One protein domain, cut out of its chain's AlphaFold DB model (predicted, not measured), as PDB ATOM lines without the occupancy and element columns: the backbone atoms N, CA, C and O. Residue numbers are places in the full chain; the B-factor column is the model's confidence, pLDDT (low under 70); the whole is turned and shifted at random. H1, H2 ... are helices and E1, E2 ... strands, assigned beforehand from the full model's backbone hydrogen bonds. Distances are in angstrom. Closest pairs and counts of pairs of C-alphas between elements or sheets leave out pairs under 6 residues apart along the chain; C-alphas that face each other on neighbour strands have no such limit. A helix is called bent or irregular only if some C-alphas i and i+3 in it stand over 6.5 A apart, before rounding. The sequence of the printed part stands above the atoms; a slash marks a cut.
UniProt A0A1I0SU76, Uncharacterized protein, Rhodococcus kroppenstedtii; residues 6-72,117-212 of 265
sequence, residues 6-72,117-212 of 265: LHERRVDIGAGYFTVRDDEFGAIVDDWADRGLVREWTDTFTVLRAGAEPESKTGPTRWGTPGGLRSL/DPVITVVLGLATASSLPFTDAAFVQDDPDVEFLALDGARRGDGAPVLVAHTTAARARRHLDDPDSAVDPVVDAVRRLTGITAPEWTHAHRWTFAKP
ATOM      1  N   LEU A   6      94.887 207.157  -5.837       95.12
ATOM      2  CA  LEU A   6      93.640 206.476  -6.183       95.12
ATOM      3  C   LEU A   6      93.565 206.410  -7.705       95.12
ATOM      4  O   LEU A   6      93.622 207.450  -8.356       95.12
ATOM      5  N   HIS A   7      93.482 205.205  -8.271       93.06
ATOM      6  CA  HIS A   7      93.447 205.011  -9.729       93.06
ATOM      7  C   HIS A   7      94.561 205.791 -10.455       93.06
ATOM      8  O   HIS A   7      94.303 206.592 -11.344       93.06
ATOM      9  N   GLU A   8      95.808 205.597 -10.004       92.00
ATOM     10  CA  GLU A   8      97.023 206.221 -10.566       92.00
ATOM     11  C   GLU A   8      97.094 207.754 -10.456       92.00
ATOM     12  O   GLU A   8      98.040 208.375 -10.938       92.00
ATOM     13  N   ARG A   9      96.159 208.377  -9.729       93.00
ATOM     14  CA  ARG A   9      96.092 209.826  -9.550       93.00
ATOM     15  C   ARG A   9      96.069 210.212  -8.075       93.00
ATOM     16  O   ARG A   9      95.407 209.580  -7.254       93.00
ATOM     17  N   ARG A  10      96.800 211.266  -7.700       93.19
ATOM     18  CA  ARG A  10      96.689 211.827  -6.343       93.19
ATOM     19  C   ARG A  10      95.406 212.633  -6.220       93.19
ATOM     20  O   ARG A  10      95.130 213.463  -7.076       93.19
ATOM     21  N   VAL A  11      94.675 212.422  -5.134       94.88
ATOM     22  CA  VAL A  11      93.433 213.145  -4.836       94.88
ATOM     23  C   VAL A  11      93.579 213.812  -3.482       94.88
ATOM     24  O   VAL A  11      93.953 213.132  -2.532       94.88
ATOM     25  N   ASP A  12      93.297 215.109  -3.353       92.75
ATOM     26  CA  ASP A  12      93.276 215.729  -2.024       92.75
ATOM     27  C   ASP A  12      91.987 215.362  -1.291       92.75
ATOM     28  O   ASP A  12      90.884 215.687  -1.709       92.75
ATOM     29  N   ILE A  13      92.106 214.660  -0.174       94.12
ATOM     30  CA  ILE A  13      90.930 214.148   0.547       94.12
ATOM     31  C   ILE A  13      90.689 214.864   1.879       94.12
ATOM     32  O   ILE A  13      89.791 214.483   2.623       94.12
ATOM     33  N   GLY A  14      91.509 215.869   2.199       90.62
ATOM     34  CA  GLY A  14      91.354 216.751   3.359       90.62
ATOM     35  C   GLY A  14      91.072 218.188   2.918       90.62
ATOM     36  O   GLY A  14      90.273 218.419   2.014       90.62
ATOM     37  N   ALA A  15      91.761 219.166   3.516       83.88
ATOM     38  CA  ALA A  15      91.760 220.530   2.988       83.88
ATOM     39  C   ALA A  15      92.129 220.517   1.492       83.88
ATOM     40  O   ALA A  15      93.074 219.848   1.074       83.88
ATOM     41  N   GLY A  16      91.324 221.214   0.694       84.00
ATOM     42  CA  GLY A  16      91.415 221.215  -0.765       84.00
ATOM     43  C   GLY A  16      91.889 222.529  -1.370       84.00
ATOM     44  O   GLY A  16      92.050 222.623  -2.578       84.00
ATOM     45  N   TYR A  17      92.018 223.554  -0.541       94.62
ATOM     46  CA  TYR A  17      92.426 224.902  -0.900       94.62
ATOM     47  C   TYR A  17      92.772 225.651   0.384       94.62
ATOM     48  O   TYR A  17      92.484 225.177   1.489       94.62
ATOM     49  N   PHE A  18      93.326 226.844   0.236       96.62
ATOM     50  CA  PHE A  18      93.429 227.817   1.315       96.62
ATOM     51  C   PHE A  18      93.122 229.220   0.790       96.62
ATOM     52  O   PHE A  18      93.041 229.450  -0.415       96.62
ATOM     53  N   THR A  19      92.901 230.143   1.715       97.00
ATOM     54  CA  THR A  19      92.698 231.570   1.454       97.00
ATOM     55  C   THR A  19      93.755 232.340   2.226       97.00
ATOM     56  O   THR A  19      94.199 231.853   3.267       97.00
ATOM     57  N   VAL A  20      94.099 233.531   1.752       96.94
ATOM     58  CA  VAL A  20      95.139 234.382   2.337       96.94
ATOM     59  C   VAL A  20      94.516 235.693   2.804       96.94
ATOM     60  O   VAL A  20      93.660 236.256   2.120       96.94
ATOM     61  N   ARG A  21      94.909 236.137   3.992       94.88
ATOM     62  CA  ARG A  21      94.549 237.406   4.637       94.88
ATOM     63  C   ARG A  21      95.737 238.024   5.371       94.88
ATOM     64  O   ARG A  21      95.768 239.236   5.517       94.88
ATOM     65  N   ASP A  22      96.636 237.188   5.876       95.94
ATOM     66  CA  ASP A  22      97.840 237.570   6.599       95.94
ATOM     67  C   ASP A  22      98.977 237.919   5.625       95.94
ATOM     68  O   ASP A  22      99.237 237.165   4.686       95.94
ATOM     69  N   ASP A  23      99.645 239.054   5.845       97.19
ATOM     70  CA  ASP A  23     100.666 239.584   4.929       97.19
ATOM     71  C   ASP A  23     101.930 238.709   4.871       97.19
ATOM     72  O   ASP A  23     102.506 238.517   3.800       97.19
ATOM     73  N   GLU A  24     102.366 238.140   6.000       97.50
ATOM     74  CA  GLU A  24     103.544 237.266   6.018       97.50
ATOM     75  C   GLU A  24     103.222 235.909   5.377       97.50
ATOM     76  O   GLU A  24     104.048 235.362   4.643       97.50
ATOM     77  N   PHE A  25     102.008 235.384   5.593       97.50
ATOM     78  CA  PHE A  25     101.549 234.199   4.869       97.50
ATOM     79  C   PHE A  25     101.433 234.489   3.370       97.50
ATOM     80  O   PHE A  25     101.813 233.655   2.549       97.50
ATOM     81  N   GLY A  26     100.958 235.684   3.010       98.06
ATOM     82  CA  GLY A  26     100.876 236.159   1.633       98.06
ATOM     83  C   GLY A  26     102.226 236.147   0.929       98.06
ATOM     84  O   GLY A  26     102.327 235.573  -0.148       98.06
ATOM     85  N   ALA A  27     103.284 236.636   1.578       98.25
ATOM     86  CA  ALA A  27     104.632 236.604   1.009       98.25
ATOM     87  C   ALA A  27     105.125 235.174   0.693       98.25
ATOM     88  O   ALA A  27     105.803 234.956  -0.312       98.25
ATOM     89  N   ILE A  28     104.767 234.184   1.520       97.69
ATOM     90  CA  ILE A  28     105.082 232.769   1.258       97.69
ATOM     91  C   ILE A  28     104.271 232.242   0.069       97.69
ATOM     92  O   ILE A  28     104.784 231.497  -0.764       97.69
ATOM     93  N   VAL A  29     102.995 232.622  -0.012       98.19
ATOM     94  CA  VAL A  29     102.104 232.207  -1.100       98.19
ATOM     95  C   VAL A  29     102.530 232.820  -2.432       98.19
ATOM     96  O   VAL A  29     102.478 232.119  -3.442       98.19
ATOM     97  N   ASP A  30     103.021 234.056  -2.432       98.25
ATOM     98  CA  ASP A  30     103.584 234.714  -3.611       98.25
ATOM     99  C   ASP A  30     104.843 233.980  -4.108       98.25
ATOM    100  O   ASP A  30     104.921 233.634  -5.287       98.25
ATOM    101  N   ASP A  31     105.777 233.609  -3.216       98.12
ATOM    102  CA  ASP A  31     106.932 232.756  -3.574       98.12
ATOM    103  C   ASP A  31     106.485 231.395  -4.136       98.12
ATOM    104  O   ASP A  31     107.027 230.900  -5.130       98.12
ATOM    105  N   TRP A  32     105.460 230.774  -3.545       98.25
ATOM    106  CA  TRP A  32     104.887 229.548  -4.098       98.25
ATOM    107  C   TRP A  32     104.278 229.750  -5.483       98.25
ATOM    108  O   TRP A  32     104.403 228.854  -6.324       98.25
ATOM    109  N   ALA A  33     103.608 230.876  -5.724       97.94
ATOM    110  CA  ALA A  33     102.969 231.189  -6.993       97.94
ATOM    111  C   ALA A  33     104.017 231.425  -8.089       97.94
ATOM    112  O   ALA A  33     103.918 230.823  -9.159       97.94
ATOM    113  N   ASP A  34     105.073 232.187  -7.789       98.12
ATOM    114  CA  ASP A  34     106.202 232.443  -8.694       98.12
ATOM    115  C   ASP A  34     106.912 231.149  -9.117       98.12
ATOM    116  O   ASP A  34     107.369 231.009 -10.256       98.12
ATOM    117  N   ARG A  35     106.963 230.155  -8.221       97.62
ATOM    118  CA  ARG A  35     107.514 228.818  -8.504       97.62
ATOM    119  C   ARG A  35     106.491 227.822  -9.061       97.62
ATOM    120  O   ARG A  35     106.841 226.665  -9.298       97.62
ATOM    121  N   GLY A  36     105.237 228.232  -9.252       96.50
ATOM    122  CA  GLY A  36     104.165 227.392  -9.792       96.50
ATOM    123  C   GLY A  36     103.704 226.253  -8.870       96.50
ATOM    124  O   GLY A  36     103.123 225.277  -9.345       96.50
ATOM    125  N   LEU A  37     103.963 226.343  -7.562       96.94
ATOM    126  CA  LEU A  37     103.508 225.354  -6.572       96.94
ATOM    127  C   LEU A  37     102.033 225.544  -6.196       96.94
ATOM    128  O   LEU A  37     101.345 224.584  -5.830       96.94
ATOM    129  N   VAL A  38     101.545 226.775  -6.326       97.50
ATOM    130  CA  VAL A  38     100.145 227.159  -6.135       97.50
ATOM    131  C   VAL A  38      99.659 227.956  -7.338       97.50
ATOM    132  O   VAL A  38     100.447 228.483  -8.119       97.50
ATOM    133  N   ARG A  39      98.341 228.041  -7.488       95.94
ATOM    134  CA  ARG A  39      97.681 228.911  -8.460       95.94
ATOM    135  C   ARG A  39      96.395 229.462  -7.878       95.94
ATOM    136  O   ARG A  39      95.751 228.793  -7.064       95.94
ATOM    137  N   GLU A  40      95.964 230.615  -8.366       96.88
ATOM    138  CA  GLU A  40      94.583 231.032  -8.167       96.88
ATOM    139  C   GLU A  40      93.659 229.969  -8.778       96.88
ATOM    140  O   GLU A  40      93.804 229.553  -9.940       96.88
ATOM    141  N   TRP A  41      92.763 229.445  -7.948       96.31
ATOM    142  CA  TRP A  41      91.795 228.444  -8.363       96.31
ATOM    143  C   TRP A  41      90.465 229.109  -8.690       96.31
ATOM    144  O   TRP A  41      90.041 229.064  -9.839       96.31
ATOM    145  N   THR A  42      89.827 229.728  -7.697       97.38
ATOM    146  CA  THR A  42      88.568 230.461  -7.875       97.38
ATOM    147  C   THR A  42      88.254 231.326  -6.653       97.38
ATOM    148  O   THR A  42      88.640 231.003  -5.525       97.38
ATOM    149  N   ASP A  43      87.511 232.408  -6.845       97.25
ATOM    150  CA  ASP A  43      86.901 233.207  -5.777       97.25
ATOM    151  C   ASP A  43      85.427 232.827  -5.529       97.25
ATOM    152  O   ASP A  43      84.843 233.189  -4.502       97.25
ATOM    153  N   THR A  44      84.839 232.017  -6.412       97.12
ATOM    154  CA  THR A  44      83.400 231.774  -6.479       97.12
ATOM    155  C   THR A  44      83.101 230.285  -6.425       97.12
ATOM    156  O   THR A  44      83.617 229.495  -7.209       97.12
ATOM    157  N   PHE A  45      82.229 229.905  -5.493       97.62
ATOM    158  CA  PHE A  45      81.671 228.558  -5.401       97.62
ATOM    159  C   PHE A  45      80.166 228.590  -5.623       97.62
ATOM    160  O   PHE A  45      79.509 229.607  -5.386       97.62
ATOM    161  N   THR A  46      79.622 227.443  -6.005       98.25
ATOM    162  CA  THR A  46      78.179 227.229  -6.040       98.25
ATOM    163  C   THR A  46      77.650 226.941  -4.631       98.25
ATOM    164  O   THR A  46      78.362 226.434  -3.762       98.25
ATOM    165  N   VAL A  47      76.391 227.259  -4.375       98.38
ATOM    166  CA  VAL A  47      75.629 226.819  -3.211       98.38
ATOM    167  C   VAL A  47      74.538 225.888  -3.715       98.38
ATOM    168  O   VAL A  47      73.749 226.260  -4.580       98.38
ATOM    169  N   LEU A  48      74.522 224.667  -3.189       98.31
ATOM    170  CA  LEU A  48      73.536 223.648  -3.520       98.31
ATOM    171  C   LEU A  48      72.601 223.416  -2.341       98.31
ATOM    172  O   LEU A  48      73.031 223.335  -1.188       98.31
ATOM    173  N   ARG A  49      71.322 223.249  -2.661       96.69
ATOM    174  CA  ARG A  49      70.265 222.828  -1.745       96.69
ATOM    175  C   ARG A  49      69.354 221.872  -2.504       96.69
ATOM    176  O   ARG A  49      69.030 222.119  -3.664       96.69
ATOM    177  N   ALA A  50      68.952 220.775  -1.871       90.56
ATOM    178  CA  ALA A  50      68.113 219.780  -2.530       90.56
ATOM    179  C   ALA A  50      66.796 220.407  -3.031       90.56
ATOM    180  O   ALA A  50      66.053 221.008  -2.254       90.56
ATOM    181  N   GLY A  51      66.515 220.259  -4.329       90.38
ATOM    182  CA  GLY A  51      65.300 220.777  -4.966       90.38
ATOM    183  C   GLY A  51      65.272 222.289  -5.219       90.38
ATOM    184  O   GLY A  51      64.217 222.799  -5.591       90.38
ATOM    185  N   ALA A  52      66.385 223.002  -5.024       94.62
ATOM    186  CA  ALA A  52      66.520 224.416  -5.373       94.62
ATOM    187  C   ALA A  52      67.482 224.607  -6.554       94.62
ATOM    188  O   ALA A  52      68.340 223.761  -6.813       94.62
ATOM    189  N   GLU A  53      67.348 225.737  -7.246       95.56
ATOM    190  CA  GLU A  53      68.302 226.135  -8.282       95.56
ATOM    191  C   GLU A  53      69.678 226.447  -7.664       95.56
ATOM    192  O   GLU A  53      69.736 227.035  -6.580       95.56
ATOM    193  N   PRO A  54      70.792 226.081  -8.325       96.81
ATOM    194  CA  PRO A  54      72.130 226.415  -7.854       96.81
ATOM    195  C   PRO A  54      72.360 227.929  -7.772       96.81
ATOM    196  O   PRO A  54      72.103 228.667  -8.724       96.81
ATOM    197  N   GLU A  55      72.919 228.391  -6.657       97.44
ATOM    198  CA  GLU A  55      73.258 229.803  -6.448       97.44
ATOM    199  C   GLU A  55      74.775 230.015  -6.497       97.44
ATOM    200  O   GLU A  55      75.544 229.126  -6.152       97.44
ATOM    201  N   SER A  56      75.234 231.201  -6.895       97.19
ATOM    202  CA  SER A  56      76.664 231.547  -6.877       97.19
ATOM    203  C   SER A  56      77.020 232.370  -5.644       97.19
ATOM    204  O   SER A  56      76.305 233.302  -5.281       97.19
ATOM    205  N   LYS A  57      78.160 232.060  -5.018       96.94
ATOM    206  CA  LYS A  57      78.690 232.782  -3.858       96.94
ATOM    207  C   LYS A  57      80.172 233.104  -4.037       96.94
ATOM    208  O   LYS A  57      81.032 232.231  -3.903       96.94
ATOM    209  N   THR A  58      80.455 234.382  -4.262       97.19
ATOM    210  CA  THR A  58      81.815 234.933  -4.306       97.19
ATOM    211  C   THR A  58      82.348 235.183  -2.894       97.19
ATOM    212  O   THR A  58      81.597 235.442  -1.949       97.19
ATOM    213  N   GLY A  59      83.661 235.069  -2.735       95.56
ATOM    214  CA  GLY A  59      84.383 235.319  -1.496       95.56
ATOM    215  C   GLY A  59      85.855 235.625  -1.781       95.56
ATOM    216  O   GLY A  59      86.168 236.095  -2.868       95.56
ATOM    217  N   PRO A  60      86.768 235.385  -0.825       95.50
ATOM    218  CA  PRO A  60      88.196 235.552  -1.079       95.50
ATOM    219  C   PRO A  60      88.703 234.552  -2.128       95.50
ATOM    220  O   PRO A  60      88.181 233.434  -2.228       95.50
ATOM    221  N   THR A  61      89.772 234.927  -2.835       97.31
ATOM    222  CA  THR A  61      90.510 234.031  -3.731       97.31
ATOM    223  C   THR A  61      90.954 232.785  -2.978       97.31
ATOM    224  O   THR A  61      91.558 232.854  -1.902       97.31
ATOM    225  N   ARG A  62      90.643 231.627  -3.554       97.62
ATOM    226  CA  ARG A  62      91.093 230.326  -3.069       97.62
ATOM    227  C   ARG A  62      92.242 229.854  -3.935       97.62
ATOM    228  O   ARG A  62      92.156 229.887  -5.162       97.62
ATOM    229  N   TRP A  63      93.282 229.368  -3.280       97.88
ATOM    230  CA  TRP A  63      94.480 228.856  -3.923       97.88
ATOM    231  C   TRP A  63      94.392 227.341  -4.074       97.88
ATOM    232  O   TRP A  63      94.139 226.618  -3.105       97.88
ATOM    233  N   GLY A  64      94.571 226.875  -5.308       95.62
ATOM    234  CA  GLY A  64      94.689 225.466  -5.663       95.62
ATOM    235  C   GLY A  64      96.150 225.056  -5.797       95.62
ATOM    236  O   GLY A  64      97.029 225.885  -6.031       95.62
ATOM    237  N   THR A  65      96.417 223.760  -5.654       94.38
ATOM    238  CA  THR A  65      97.781 223.215  -5.647       94.38
ATOM    239  C   THR A  65      97.891 222.036  -6.608       94.38
ATOM    240  O   THR A  65      97.357 220.967  -6.292       94.38
ATOM    241  N   PRO A  66      98.613 222.152  -7.736       92.88
ATOM    242  CA  PRO A  66      98.786 221.031  -8.661       92.88
ATOM    243  C   PRO A  66      99.395 219.792  -7.986       92.88
ATOM    244  O   PRO A  66      98.945 218.662  -8.191       92.88
ATOM    245  N   GLY A  67     100.361 220.006  -7.083       91.38
ATOM    246  CA  GLY A  67     101.005 218.956  -6.283       91.38
ATOM    247  C   GLY A  67     100.198 218.462  -5.071       91.38
ATOM    248  O   GLY A  67     100.590 217.479  -4.436       91.38
ATOM    249  N   GLY A  68      99.058 219.086  -4.760       91.50
ATOM    250  CA  GLY A  68      98.307 218.905  -3.510       91.50
ATOM    251  C   GLY A  68      98.925 219.655  -2.324       91.50
ATOM    252  O   GLY A  68     100.138 219.863  -2.294       91.50
ATOM    253  N   LEU A  69      98.137 220.014  -1.303       91.56
ATOM    254  CA  LEU A  69      98.613 220.840  -0.171       91.56
ATOM    255  C   LEU A  69      99.811 220.237   0.575       91.56
ATOM    256  O   LEU A  69     100.665 220.956   1.089       91.56
ATOM    257  N   ARG A  70      99.932 218.903   0.591       90.88
ATOM    258  CA  ARG A  70     101.097 218.218   1.174       90.88
ATOM    259  C   ARG A  70     102.417 218.632   0.508       90.88
ATOM    260  O   ARG A  70     103.457 218.576   1.160       90.88
ATOM    261  N   SER A  71     102.397 218.999  -0.773       92.31
ATOM    262  CA  SER A  71     103.594 219.470  -1.480       92.31
ATOM    263  C   SER A  71     104.131 220.781  -0.902       92.31
ATOM    264  O   SER A  71     105.343 220.908  -0.784       92.31
ATOM    265  N   LEU A  72     103.258 221.674  -0.428       94.88
ATOM    266  CA  LEU A  72     103.658 222.942   0.188       94.88
ATOM    267  C   LEU A  72     104.352 222.723   1.533       94.88
ATOM    268  O   LEU A  72     105.395 223.302   1.800       94.88
ATOM    269  N   ASP A 117      85.335 218.030  15.355       97.50
ATOM    270  CA  ASP A 117      84.330 217.432  14.502       97.50
ATOM    271  C   ASP A 117      84.981 216.446  13.520       97.50
ATOM    272  O   ASP A 117      85.981 216.778  12.868       97.50
ATOM    273  N   PRO A 118      84.427 215.226  13.392       98.19
ATOM    274  CA  PRO A 118      84.890 214.276  12.400       98.19
ATOM    275  C   PRO A 118      84.307 214.574  11.018       98.19
ATOM    276  O   PRO A 118      83.208 215.108  10.889       98.19
ATOM    277  N   VAL A 119      85.002 214.117   9.982       98.44
ATOM    278  CA  VAL A 119      84.528 214.099   8.595       98.44
ATOM    279  C   VAL A 119      84.844 212.732   8.000       98.44
ATOM    280  O   VAL A 119      85.917 212.175   8.235       98.44
ATOM    281  N   ILE A 120      83.929 212.187   7.205       98.62
ATOM    282  CA  ILE A 120      84.270 211.158   6.231       98.62
ATOM    283  C   ILE A 120      84.325 211.839   4.874       98.62
ATOM    284  O   ILE A 120      83.397 212.537   4.467       98.62
ATOM    285  N   THR A 121      85.441 211.660   4.186       98.69
ATOM    286  CA  THR A 121      85.576 212.088   2.801       98.69
ATOM    287  C   THR A 121      85.239 210.909   1.909       98.69
ATOM    288  O   THR A 121      85.865 209.860   2.039       98.69
ATOM    289  N   VAL A 122      84.288 211.080   0.993       98.75
ATOM    290  CA  VAL A 122      84.012 210.113  -0.074       98.75
ATOM    291  C   VAL A 122      84.490 210.710  -1.389       98.75
ATOM    292  O   VAL A 122      84.057 211.786  -1.798       98.75
ATOM    293  N   VAL A 123      85.414 210.020  -2.043       98.69
ATOM    294  CA  VAL A 123      85.900 210.341  -3.385       98.69
ATOM    295  C   VAL A 123      85.086 209.545  -4.391       98.69
ATOM    296  O   VAL A 123      84.879 208.350  -4.192       98.69
ATOM    297  N   LEU A 124      84.643 210.201  -5.457       98.62
ATOM    298  CA  LEU A 124      83.880 209.618  -6.549       98.62
ATOM    299  C   LEU A 124      84.645 209.841  -7.857       98.62
ATOM    300  O   LEU A 124      84.878 210.986  -8.258       98.62
ATOM    301  N   GLY A 125      85.009 208.756  -8.534       98.19
ATOM    302  CA  GLY A 125      85.432 208.798  -9.929       98.19
ATOM    303  C   GLY A 125      84.219 208.840 -10.841       98.19
ATOM    304  O   GLY A 125      83.392 207.930 -10.802       98.19
ATOM    305  N   LEU A 126      84.088 209.892 -11.641       98.00
ATOM    306  CA  LEU A 126      82.967 210.077 -12.557       98.00
ATOM    307  C   LEU A 126      83.418 209.815 -13.997       98.00
ATOM    308  O   LEU A 126      84.539 210.151 -14.366       98.00
ATOM    309  N   ALA A 127      82.507 209.326 -14.839       96.00
ATOM    310  CA  ALA A 127      82.763 209.222 -16.279       96.00
ATOM    311  C   ALA A 127      82.975 210.607 -16.931       96.00
ATOM    312  O   ALA A 127      83.719 210.755 -17.898       96.00
ATOM    313  N   THR A 128      82.311 211.642 -16.406       95.19
ATOM    314  CA  THR A 128      82.496 213.043 -16.804       95.19
ATOM    315  C   THR A 128      82.133 213.984 -15.657       95.19
ATOM    316  O   THR A 128      81.242 213.688 -14.862       95.19
ATOM    317  N   ALA A 129      82.803 215.135 -15.588       93.56
ATOM    318  CA  ALA A 129      82.455 216.226 -14.677       93.56
ATOM    319  C   ALA A 129      81.465 217.229 -15.292       93.56
ATOM    320  O   ALA A 129      80.904 218.051 -14.575       93.56
ATOM    321  N   SER A 130      81.216 217.167 -16.608       90.31
ATOM    322  CA  SER A 130      80.397 218.158 -17.326       90.31
ATOM    323  C   SER A 130      78.919 218.164 -16.925       90.31
ATOM    324  O   SER A 130      78.202 219.089 -17.288       90.31
ATOM    325  N   SER A 131      78.450 217.136 -16.215       87.38
ATOM    326  CA  SER A 131      77.081 217.056 -15.701       87.38
ATOM    327  C   SER A 131      76.897 217.727 -14.339       87.38
ATOM    328  O   SER A 131      75.773 217.791 -13.853       87.38
ATOM    329  N   LEU A 132      77.975 218.173 -13.684       96.19
ATOM    330  CA  LEU A 132      77.874 218.832 -12.386       96.19
ATOM    331  C   LEU A 132      77.306 220.255 -12.541       96.19
ATOM    332  O   LEU A 132      77.673 220.960 -13.480       96.19
ATOM    333  N   PRO A 133      76.483 220.733 -11.588       96.50
ATOM    334  CA  PRO A 133      75.951 222.101 -11.591       96.50
ATOM    335  C   PRO A 133      76.984 223.164 -11.151       96.50
ATOM    336  O   PRO A 133      76.622 224.272 -10.762       96.50
ATOM    337  N   PHE A 134      78.274 222.822 -11.148       97.06
ATOM    338  CA  PHE A 134      79.384 223.689 -10.759       97.06
ATOM    339  C   PHE A 134      80.683 223.224 -11.424       97.06
ATOM    340  O   PHE A 134      80.838 222.050 -11.756       97.06
ATOM    341  N   THR A 135      81.631 224.146 -11.590       95.50
ATOM    342  CA  THR A 135      82.939 223.897 -12.221       95.50
ATOM    343  C   THR A 135      84.034 223.572 -11.215       95.50
ATOM    344  O   THR A 135      84.926 222.784 -11.509       95.50
ATOM    345  N   ASP A 136      83.959 224.163 -10.023       96.69
ATOM    346  CA  ASP A 136      85.047 224.142  -9.047       96.69
ATOM    347  C   ASP A 136      84.637 223.412  -7.771       96.69
ATOM    348  O   ASP A 136      85.118 222.318  -7.476       96.69
ATOM    349  N   ALA A 137      83.719 223.998  -7.010       97.69
ATOM    350  CA  ALA A 137      83.218 223.418  -5.777       97.69
ATOM    351  C   ALA A 137      81.826 223.952  -5.447       97.69
ATOM    352  O   ALA A 137      81.389 224.980  -5.973       97.69
ATOM    353  N   ALA A 138      81.166 223.270  -4.518       98.06
ATOM    354  CA  ALA A 138      79.901 223.691  -3.966       98.06
ATOM    355  C   ALA A 138      79.869 223.577  -2.440       98.06
ATOM    356  O   ALA A 138      80.242 222.553  -1.861       98.06
ATOM    357  N   PHE A 139      79.353 224.619  -1.791       98.06
ATOM    358  CA  PHE A 139      78.818 224.498  -0.440       98.06
ATOM    359  C   PHE A 139      77.452 223.825  -0.511       98.06
ATOM    360  O   PHE A 139      76.632 224.187  -1.354       98.06
ATOM    361  N   VAL A 140      77.191 222.877   0.382       98.31
ATOM    362  CA  VAL A 140      75.883 222.229   0.482       98.31
ATOM    363  C   VAL A 140      75.174 222.760   1.720       98.31
ATOM    364  O   VAL A 140      75.742 222.778   2.811       98.31
ATOM    365  N   GLN A 141      73.942 223.228   1.542       97.12
ATOM    366  CA  GLN A 141      73.081 223.680   2.627       97.12
ATOM    367  C   GLN A 141      71.924 222.705   2.831       97.12
ATOM    368  O   GLN A 141      71.334 222.214   1.869       97.12
ATOM    369  N   ASP A 142      71.591 222.475   4.102       95.50
ATOM    370  CA  ASP A 142      70.406 221.728   4.534       95.50
ATOM    371  C   ASP A 142      70.321 220.282   4.016       95.50
ATOM    372  O   ASP A 142      69.234 219.711   3.929       95.50
ATOM    373  N   ASP A 143      71.467 219.664   3.723       97.75
ATOM    374  CA  ASP A 143      71.572 218.220   3.513       97.75
ATOM    375  C   ASP A 143      72.143 217.551   4.781       97.75
ATOM    376  O   ASP A 143      73.096 218.056   5.383       97.75
ATOM    377  N   PRO A 144      71.558 216.431   5.246       97.50
ATOM    378  CA  PRO A 144      72.014 215.765   6.465       97.50
ATOM    379  C   PRO A 144      73.354 215.034   6.298       97.50
ATOM    380  O   PRO A 144      73.993 214.698   7.301       97.50
ATOM    381  N   ASP A 145      73.779 214.767   5.063       98.25
ATOM    382  CA  ASP A 145      74.839 213.816   4.750       98.25
ATOM    383  C   ASP A 145      76.105 214.501   4.273       98.25
ATOM    384  O   ASP A 145      77.190 214.104   4.697       98.25
ATOM    385  N   VAL A 146      75.973 215.541   3.451       98.44
ATOM    386  CA  VAL A 146      77.081 216.231   2.783       98.44
ATOM    387  C   VAL A 146      77.042 217.728   3.079       98.44
ATOM    388  O   VAL A 146      75.994 218.355   2.996       98.44
ATOM    389  N   GLU A 147      78.201 218.317   3.377       97.81
ATOM    390  CA  GLU A 147      78.341 219.768   3.607       97.81
ATOM    391  C   GLU A 147      79.163 220.482   2.524       97.81
ATOM    392  O   GLU A 147      79.070 221.700   2.356       97.81
ATOM    393  N   PHE A 148      79.987 219.744   1.778       98.25
ATOM    394  CA  PHE A 148      80.882 220.335   0.792       98.25
ATOM    395  C   PHE A 148      81.246 219.349  -0.314       98.25
ATOM    396  O   PHE A 148      81.507 218.174  -0.054       98.25
ATOM    397  N   LEU A 149      81.302 219.855  -1.543       98.38
ATOM    398  CA  LEU A 149      81.711 219.134  -2.742       98.38
ATOM    399  C   LEU A 149      82.824 219.911  -3.439       98.38
ATOM    400  O   LEU A 149      82.703 221.119  -3.598       98.38
ATOM    401  N   ALA A 150      83.873 219.243  -3.907       97.62
ATOM    402  CA  ALA A 150      84.924 219.866  -4.712       97.62
ATOM    403  C   ALA A 150      85.343 218.970  -5.873       97.62
ATOM    404  O   ALA A 150      85.611 217.784  -5.680       97.62
ATOM    405  N   LEU A 151      85.455 219.548  -7.066       97.44
ATOM    406  CA  LEU A 151      86.060 218.887  -8.209       97.44
ATOM    407  C   LEU A 151      87.584 218.952  -8.052       97.44
ATOM    408  O   LEU A 151      88.213 219.993  -8.253       97.44
ATOM    409  N   ASP A 152      88.192 217.832  -7.661       96.88
ATOM    410  CA  ASP A 152      89.627 217.769  -7.376       96.88
ATOM    411  C   ASP A 152      90.468 218.083  -8.621       96.88
ATOM    412  O   ASP A 152      91.524 218.706  -8.510       96.88
ATOM    413  N   GLY A 153      89.975 217.723  -9.808       95.88
ATOM    414  CA  GLY A 153      90.644 218.049 -11.064       95.88
ATOM    415  C   GLY A 153      90.701 219.540 -11.383       95.88
ATOM    416  O   GLY A 153      91.697 220.004 -11.941       95.88
ATOM    417  N   ALA A 154      89.689 220.314 -10.974       95.31
ATOM    418  CA  ALA A 154      89.681 221.764 -11.155       95.31
ATOM    419  C   ALA A 154      90.743 222.439 -10.277       95.31
ATOM    420  O   ALA A 154      91.602 223.156 -10.791       95.31
ATOM    421  N   ARG A 155      90.772 222.129  -8.972       92.88
ATOM    422  CA  ARG A 155      91.764 222.714  -8.046       92.88
ATOM    423  C   ARG A 155      93.205 222.289  -8.323       92.88
ATOM    424  O   ARG A 155      94.127 223.043  -8.014       92.88
ATOM    425  N   ARG A 156      93.421 221.089  -8.875       92.69
ATOM    426  CA  ARG A 156      94.753 220.619  -9.291       92.69
ATOM    427  C   ARG A 156      95.155 221.148 -10.664       92.69
ATOM    428  O   ARG A 156      96.342 221.195 -10.967       92.69
ATOM    429  N   GLY A 157      94.186 221.562 -11.479       93.62
ATOM    430  CA  GLY A 157      94.411 222.050 -12.835       93.62
ATOM    431  C   GLY A 157      94.652 220.950 -13.873       93.62
ATOM    432  O   GLY A 157      95.154 221.261 -14.947       93.62
ATOM    433  N   ASP A 158      94.307 219.692 -13.577       94.69
ATOM    434  CA  ASP A 158      94.416 218.567 -14.522       94.69
ATOM    435  C   ASP A 158      93.072 218.163 -15.155       94.69
ATOM    436  O   ASP A 158      93.037 217.314 -16.044       94.69
ATOM    437  N   GLY A 159      91.965 218.774 -14.718       95.06
ATOM    438  CA  GLY A 159      90.635 218.576 -15.297       95.06
ATOM    439  C   GLY A 159      90.042 217.179 -15.087       95.06
ATOM    440  O   GLY A 159      89.025 216.859 -15.700       95.06
ATOM    441  N   ALA A 160      90.646 216.341 -14.238       96.75
ATOM    442  CA  ALA A 160      90.153 214.991 -14.009       96.75
ATOM    443  C   ALA A 160      88.736 214.993 -13.396       96.75
ATOM    444  O   ALA A 160      88.462 215.787 -12.486       96.75
ATOM    445  N   PRO A 161      87.842 214.077 -13.817       97.31
ATOM    446  CA  PRO A 161      86.468 213.993 -13.326       97.31
ATOM    447  C   PRO A 161      86.388 213.292 -11.957       97.31
ATOM    448  O   PRO A 161      85.691 212.297 -11.778       97.31
ATOM    449  N   VAL A 162      87.137 213.806 -10.981       98.06
ATOM    450  CA  VAL A 162      87.207 213.277  -9.616       98.06
ATOM    451  C   VAL A 162      86.533 214.252  -8.666       98.06
ATOM    452  O   VAL A 162      87.034 215.354  -8.431       98.06
ATOM    453  N   LEU A 163      85.404 213.836  -8.105       98.38
ATOM    454  CA  LEU A 163      84.649 214.609  -7.130       98.38
ATOM    455  C   LEU A 163      85.016 214.167  -5.712       98.38
ATOM    456  O   LEU A 163      85.066 212.978  -5.410       98.38
ATOM    457  N   VAL A 164      85.242 215.129  -4.826       98.44
ATOM    458  CA  VAL A 164      85.497 214.905  -3.404       98.44
ATOM    459  C   VAL A 164      84.326 215.468  -2.613       98.44
ATOM    460  O   VAL A 164      84.062 216.668  -2.668       98.44
ATOM    461  N   ALA A 165      83.627 214.600  -1.885       98.69
ATOM    462  CA  ALA A 165      82.516 214.954  -1.016       98.69
ATOM    463  C   ALA A 165      82.939 214.860   0.451       98.69
ATOM    464  O   ALA A 165      83.450 213.831   0.893       98.69
ATOM    465  N   HIS A 166      82.712 215.926   1.214       98.62
ATOM    466  CA  HIS A 166      82.889 215.930   2.663       98.62
ATOM    467  C   HIS A 166      81.532 215.808   3.338       98.62
ATOM    468  O   HIS A 166      80.612 216.589   3.068       98.62
ATOM    469  N   THR A 167      81.415 214.824   4.225       98.75
ATOM    470  CA  THR A 167      80.194 214.630   4.996       98.75
ATOM    471  C   THR A 167      79.990 215.720   6.035       98.75
ATOM    472  O   THR A 167      80.962 216.265   6.556       98.75
ATOM    473  N   THR A 168      78.747 215.912   6.469       98.44
ATOM    474  CA  THR A 168      78.487 216.582   7.749       98.44
ATOM    475  C   THR A 168      79.152 215.816   8.902       98.44
ATOM    476  O   THR A 168      79.321 214.588   8.856       98.44
ATOM    477  N   ALA A 169      79.458 216.510   9.998       98.00
ATOM    478  CA  ALA A 169      79.983 215.861  11.200       98.00
ATOM    479  C   ALA A 169      78.979 214.876  11.832       98.00
ATOM    480  O   ALA A 169      79.367 213.900  12.479       98.00
ATOM    481  N   ALA A 170      77.673 215.106  11.664       98.25
ATOM    482  CA  ALA A 170      76.628 214.209  12.156       98.25
ATOM    483  C   ALA A 170      76.609 212.875  11.395       98.25
ATOM    484  O   ALA A 170      76.445 211.821  12.017       98.25
ATOM    485  N   ARG A 171      76.808 212.911  10.071       98.19
ATOM    486  CA  ARG A 171      76.967 211.717   9.238       98.19
ATOM    487  C   ARG A 171      78.256 210.985   9.601       98.19
ATOM    488  O   ARG A 171      78.182 209.811   9.947       98.19
ATOM    489  N   ALA A 172      79.393 211.679   9.638       98.50
ATOM    490  CA  ALA A 172      80.690 211.075   9.957       98.50
ATOM    491  C   ALA A 172      80.680 210.284  11.277       98.50
ATOM    492  O   ALA A 172      81.119 209.136  11.305       98.50
ATOM    493  N   ARG A 173      80.112 210.852  12.355       98.25
ATOM    494  CA  ARG A 173      80.034 210.202  13.681       98.25
ATOM    495  C   ARG A 173      79.401 208.809  13.659       98.25
ATOM    496  O   ARG A 173      79.788 207.970  14.462       98.25
ATOM    497  N   ARG A 174      78.443 208.552  12.761       98.19
ATOM    498  CA  ARG A 174      77.730 207.262  12.670       98.19
ATOM    499  C   ARG A 174      78.537 206.169  11.967       98.19
ATOM    500  O   ARG A 174      78.141 205.013  12.026       98.19
ATOM    501  N   HIS A 175      79.630 206.539  11.305       98.25
ATOM    502  CA  HIS A 175      80.398 205.666  10.418       98.25
ATOM    503  C   HIS A 175      81.907 205.713  10.733       98.25
ATOM    504  O   HIS A 175      82.729 205.316   9.917       98.25
ATOM    505  N   LEU A 176      82.315 206.213  11.909       97.44
ATOM    506  CA  LEU A 176      83.737 206.274  12.272       97.44
ATOM    507  C   LEU A 176      84.377 204.887  12.395       97.44
ATOM    508  O   LEU A 176      85.555 204.748  12.072       97.44
ATOM    509  N   ASP A 177      83.639 203.878  12.849       97.69
ATOM    510  CA  ASP A 177      84.171 202.517  13.001       97.69
ATOM    511  C   ASP A 177      84.241 201.762  11.666       97.69
ATOM    512  O   ASP A 177      85.127 200.934  11.476       97.69
ATOM    513  N   ASP A 178      83.358 202.107  10.727       98.19
ATOM    514  CA  ASP A 178      83.289 201.551   9.374       98.19
ATOM    515  C   ASP A 178      83.023 202.679   8.356       98.19
ATOM    516  O   ASP A 178      81.866 202.954   8.019       98.19
ATOM    517  N   PRO A 179      84.069 203.385   7.885       97.81
ATOM    518  CA  PRO A 179      83.901 204.519   6.981       97.81
ATOM    519  C   PRO A 179      83.387 204.131   5.591       97.81
ATOM    520  O   PRO A 179      82.761 204.969   4.940       97.81
ATOM    521  N   ASP A 180      83.588 202.888   5.146       98.44
ATOM    522  CA  ASP A 180      83.076 202.420   3.852       98.44
ATOM    523  C   ASP A 180      81.541 202.355   3.855       98.44
ATOM    524  O   ASP A 180      80.902 202.673   2.851       98.44
ATOM    525  N   SER A 181      80.919 202.085   5.010       98.50
ATOM    526  CA  SER A 181      79.456 202.137   5.156       98.50
ATOM    527  C   SER A 181      78.837 203.535   4.962       98.50
ATOM    528  O   SER A 181      77.613 203.662   4.878       98.50
ATOM    529  N   ALA A 182      79.649 204.597   4.869       98.50
ATOM    530  CA  ALA A 182      79.185 205.941   4.523       98.50
ATOM    531  C   ALA A 182      79.108 206.195   3.005       98.50
ATOM    532  O   ALA A 182      78.523 207.201   2.605       98.50
ATOM    533  N   VAL A 183      79.681 205.329   2.159       98.81
ATOM    534  CA  VAL A 183      79.751 205.554   0.704       98.81
ATOM    535  C   VAL A 183      78.359 205.667   0.092       98.81
ATOM    536  O   VAL A 183      78.054 206.692  -0.511       98.81
ATOM    537  N   ASP A 184      77.499 204.667   0.286       98.56
ATOM    538  CA  ASP A 184      76.152 204.642  -0.293       98.56
ATOM    539  C   ASP A 184      75.300 205.871   0.084       98.56
ATOM    540  O   ASP A 184      74.831 206.561  -0.826       98.56
ATOM    541  N   PRO A 185      75.133 206.239   1.376       98.44
ATOM    542  CA  PRO A 185      74.339 207.416   1.725       98.44
ATOM    543  C   PRO A 185      74.931 208.721   1.174       98.44
ATOM    544  O   PRO A 185      74.177 209.627   0.815       98.44
ATOM    545  N   VAL A 186      76.260 208.829   1.067       98.75
ATOM    546  CA  VAL A 186      76.908 210.009   0.476       98.75
ATOM    547  C   VAL A 186      76.707 210.056  -1.033       98.75
ATOM    548  O   VAL A 186      76.361 211.111  -1.556       98.75
ATOM    549  N   VAL A 187      76.864 208.938  -1.743       98.69
ATOM    550  CA  VAL A 187      76.596 208.862  -3.187       98.69
ATOM    551  C   VAL A 187      75.141 209.229  -3.475       98.69
ATOM    552  O   VAL A 187      74.883 209.999  -4.400       98.69
ATOM    553  N   ASP A 188      74.194 208.762  -2.664       98.31
ATOM    554  CA  ASP A 188      72.787 209.133  -2.802       98.31
ATOM    555  C   ASP A 188      72.550 210.627  -2.559       98.31
ATOM    556  O   ASP A 188      71.798 211.253  -3.306       98.31
ATOM    557  N   ALA A 189      73.211 211.233  -1.569       98.31
ATOM    558  CA  ALA A 189      73.153 212.678  -1.350       98.31
ATOM    559  C   ALA A 189      73.721 213.467  -2.535       98.31
ATOM    560  O   ALA A 189      73.057 214.364  -3.056       98.31
ATOM    561  N   VAL A 190      74.900 213.085  -3.033       98.19
ATOM    562  CA  VAL A 190      75.513 213.714  -4.209       98.19
ATOM    563  C   VAL A 190      74.592 213.595  -5.424       98.19
ATOM    564  O   VAL A 190      74.360 214.595  -6.103       98.19
ATOM    565  N   ARG A 191      74.007 212.419  -5.680       96.94
ATOM    566  CA  ARG A 191      73.033 212.212  -6.765       96.94
ATOM    567  C   ARG A 191      71.822 213.130  -6.630       96.94
ATOM    568  O   ARG A 191      71.458 213.773  -7.608       96.94
ATOM    569  N   ARG A 192      71.228 213.242  -5.435       96.44
ATOM    570  CA  ARG A 192      70.095 214.157  -5.185       96.44
ATOM    571  C   ARG A 192      70.457 215.622  -5.443       96.44
ATOM    572  O   ARG A 192      69.614 216.366  -5.930       96.44
ATOM    573  N   LEU A 193      71.681 216.031  -5.105       97.25
ATOM    574  CA  LEU A 193      72.144 217.420  -5.208       97.25
ATOM    575  C   LEU A 193      72.607 217.814  -6.615       97.25
ATOM    576  O   LEU A 193      72.577 218.993  -6.955       97.25
ATOM    577  N   THR A 194      73.089 216.857  -7.409       96.44
ATOM    578  CA  THR A 194      73.817 217.149  -8.658       96.44
ATOM    579  C   THR A 194      73.276 216.425  -9.886       96.44
ATOM    580  O   THR A 194      73.629 216.792 -11.000       96.44
ATOM    581  N   GLY A 195      72.451 215.391  -9.711       94.56
ATOM    582  CA  GLY A 195      71.937 214.578 -10.813       94.56
ATOM    583  C   GLY A 195      72.970 213.655 -11.468       94.56
ATOM    584  O   GLY A 195      72.698 213.134 -12.547       94.56
ATOM    585  N   ILE A 196      74.143 213.440 -10.855       95.62
ATOM    586  CA  ILE A 196      75.149 212.522 -11.411       95.62
ATOM    587  C   ILE A 196      74.594 211.102 -11.587       95.62
ATOM    588  O   ILE A 196      73.736 210.632 -10.836       95.62
ATOM    589  N   THR A 197      75.144 210.385 -12.562       94.69
ATOM    590  CA  THR A 197      74.961 208.937 -12.683       94.69
ATOM    591  C   THR A 197      75.806 208.195 -11.639       94.69
ATOM    592  O   THR A 197      76.416 208.796 -10.750       94.69
ATOM    593  N   ALA A 198      75.804 206.860 -11.678       95.62
ATOM    594  CA  ALA A 198      76.648 206.083 -10.782       95.62
ATOM    595  C   ALA A 198      78.142 206.381 -11.018       95.62
ATOM    596  O   ALA A 198      78.566 206.388 -12.176       95.62
ATOM    597  N   PRO A 199      78.927 206.616  -9.948       97.88
ATOM    598  CA  PRO A 199      80.372 206.748 -10.074       97.88
ATOM    599  C   PRO A 199      80.986 205.425 -10.550       97.88
ATOM    600  O   PRO A 199      80.488 204.348 -10.224       97.88
ATOM    601  N   GLU A 200      82.078 205.508 -11.308       98.00
ATOM    602  CA  GLU A 200      82.830 204.342 -11.792       98.00
ATOM    603  C   GLU A 200      83.598 203.657 -10.658       98.00
ATOM    604  O   GLU A 200      83.804 202.444 -10.672       98.00
ATOM    605  N   TRP A 201      84.014 204.443  -9.666       98.12
ATOM    606  CA  TRP A 201      84.681 203.974  -8.461       98.12
ATOM    607  C   TRP A 201      84.477 204.960  -7.312       98.12
ATOM    608  O   TRP A 201      84.211 206.148  -7.519       98.12
ATOM    609  N   THR A 202      84.629 204.462  -6.088       98.56
ATOM    610  CA  THR A 202      84.506 205.253  -4.861       98.56
ATOM    611  C   THR A 202      85.606 204.913  -3.866       98.56
ATOM    612  O   THR A 202      86.116 203.796  -3.852       98.56
ATOM    613  N   HIS A 203      85.946 205.859  -2.994       98.50
ATOM    614  CA  HIS A 203      86.860 205.639  -1.873       98.50
ATOM    615  C   HIS A 203      86.418 206.453  -0.659       98.50
ATOM    616  O   HIS A 203      86.190 207.653  -0.797       98.50
ATOM    617  N   ALA A 204      86.332 205.835   0.519       98.44
ATOM    618  CA  ALA A 204      86.067 206.537   1.768       98.44
ATOM    619  C   ALA A 204      87.352 206.751   2.576       98.44
ATOM    620  O   ALA A 204      88.240 205.901   2.624       98.44
ATOM    621  N   HIS A 205      87.439 207.890   3.261       98.25
ATOM    622  CA  HIS A 205      88.511 208.180   4.200       98.25
ATOM    623  C   HIS A 205      87.984 208.825   5.475       98.25
ATOM    624  O   HIS A 205      87.188 209.762   5.435       98.25
ATOM    625  N   ARG A 206      88.485 208.350   6.617       98.00
ATOM    626  CA  ARG A 206      88.083 208.803   7.949       98.00
ATOM    627  C   ARG A 206      89.015 209.884   8.486       98.00
ATOM    628  O   ARG A 206      90.163 209.601   8.820       98.00
ATOM    629  N   TRP A 207      88.466 211.069   8.719       97.88
ATOM    630  CA  TRP A 207      89.087 212.126   9.510       97.88
ATOM    631  C   TRP A 207      88.413 212.211  10.878       97.88
ATOM    632  O   TRP A 207      87.379 212.854  11.027       97.88
ATOM    633  N   THR A 208      88.985 211.564  11.896       97.50
ATOM    634  CA  THR A 208      88.437 211.622  13.267       97.50
ATOM    635  C   THR A 208      88.547 213.024  13.869       97.50
ATOM    636  O   THR A 208      87.646 213.458  14.577       97.50
ATOM    637  N   PHE A 209      89.633 213.734  13.561       96.88
ATOM    638  CA  PHE A 209      89.924 215.081  14.054       96.88
ATOM    639  C   PHE A 209      90.050 216.031  12.859       96.88
ATOM    640  O   PHE A 209      91.148 216.452  12.505       96.88
ATOM    641  N   ALA A 210      88.940 216.258  12.149       96.00
ATOM    642  CA  ALA A 210      88.960 216.957  10.863       96.00
ATOM    643  C   ALA A 210      89.002 218.477  11.020       96.00
ATOM    644  O   ALA A 210      89.735 219.147  10.296       96.00
ATOM    645  N   LYS A 211      88.174 219.006  11.926       94.44
ATOM    646  CA  LYS A 211      88.051 220.437  12.207       94.44
ATOM    647  C   LYS A 211      87.884 220.630  13.712       94.44
ATOM    648  O   LYS A 211      87.068 219.915  14.295       94.44
ATOM    649  N   PRO A 212      88.600 221.558  14.353       95.31
ATOM    650  CA  PRO A 212      88.321 221.905  15.740       95.31
ATOM    651  C   PRO A 212      86.907 222.502  15.860       95.31
ATOM    652  O   PRO A 212      86.496 223.328  15.044       95.31
TER     653      PRO A 212
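What this domain is: This is residues 6 to 72 and 117 to 212 of the 265 residues of an uncharacterized protein of Rhodococcus kroppenstedtii (UniProt A0A1I0SU76). A seven-stranded sheet, curled like part of a barrel but left open, has helix H5 packed across the outer side of E6, E3 and E7. At the other end of the longest axis the bent E1-E2 hairpin leads towards H1, where residues 22 to 27 stick out. The printed part has 163 residues, with five named helices and seven named strands in the order H1 E1 E2 H2 E3 E4 E5 H3 E6 H4 H5 E7. The mixed sheet runs E2 E1 E4 E5 E6 E3 E7, and the class is mixed, helices and strands. The whole is compact, with a radius of gyration of the C-alphas of 15.6 A and spans of 42 by 34 by 31 A.

How they stand to each other: H1, residues 23 to 34, only grazes the sheet, with residues 29 to 33. E1, residues 39 to 48, and E2, residues 55 to 64, form an antiparallel hairpin, with N 57 and O 45 2.8 A apart. Residues 18 to 19 pair antiparallel with residues 62 to 63 of E2. H2, residues 69 to 72, is not on the sheet. E3, residues 117 to 125, and E4, residues 137 to 140, are apart; E4 is parallel to E1, with N 48 and O 139 at 2.8 A. E5, residues 146 to 151, forms a hairpin with E4, N 138 and O 149 being 2.8 A apart. H3, residues 152 to 156, stands at the sheet's level, at a height of 2.3 A. E6, residues 162 to 167, is antiparallel to E5 (N 166 and O 148, 2.8 A) and to E3 (N 124 and O 163, 2.8 A). H4, residues 169 to 173, and H5, residues 179 to 194, lie on the same face and only just touch, with 3 pairs of C-alphas within 8 A, the closest being those of Ala 172 and Ala 182, 7.6 A apart. H5 runs across the strands at a height of 7.6 A, at 73 degrees to E6 on the local plane. E7, residues 201 to 212, is antiparallel to E3, with N 205 and O 121 at 2.8 A. E6, H4 H5 and E7 form a split strand-helix-strand unit, two strands running the same way with E3 between them; its crossover is right-handed. Every O i to N i+4 pair is within hydrogen-bond range in H1, H3 and H4, and 9 of 12 are in H5; H2 is too short for such a pair.

Where its parts are: H1 begins at C-alpha 23, (100.666, 239.584, 4.929), and measures 16.3 A from first to last C-alpha. E1 measures 25.2 A and bends by 51 degrees at residue 43; E2 measures 21.9 A and bends by 86 degrees at residue 60. E3 measures 25.9 A. H5 measures 22.5 A and is only just irregular, with C-alphas 181 and 184 6.8 A apart. E7 measures 30.3 A and ends at C-alpha 212, (88.321, 221.905, 15.740).

The domain as a whole: The two C-alphas farthest apart are those of Glu 24 and Ala 198, 44.5 A. Residues 73 to 116 are cut out, and C-alphas 72 and 117 are 24.7 A apart across the cut. Of the links printed whole, E3 to E4 is long. No printed residue is under 70 in pLDDT.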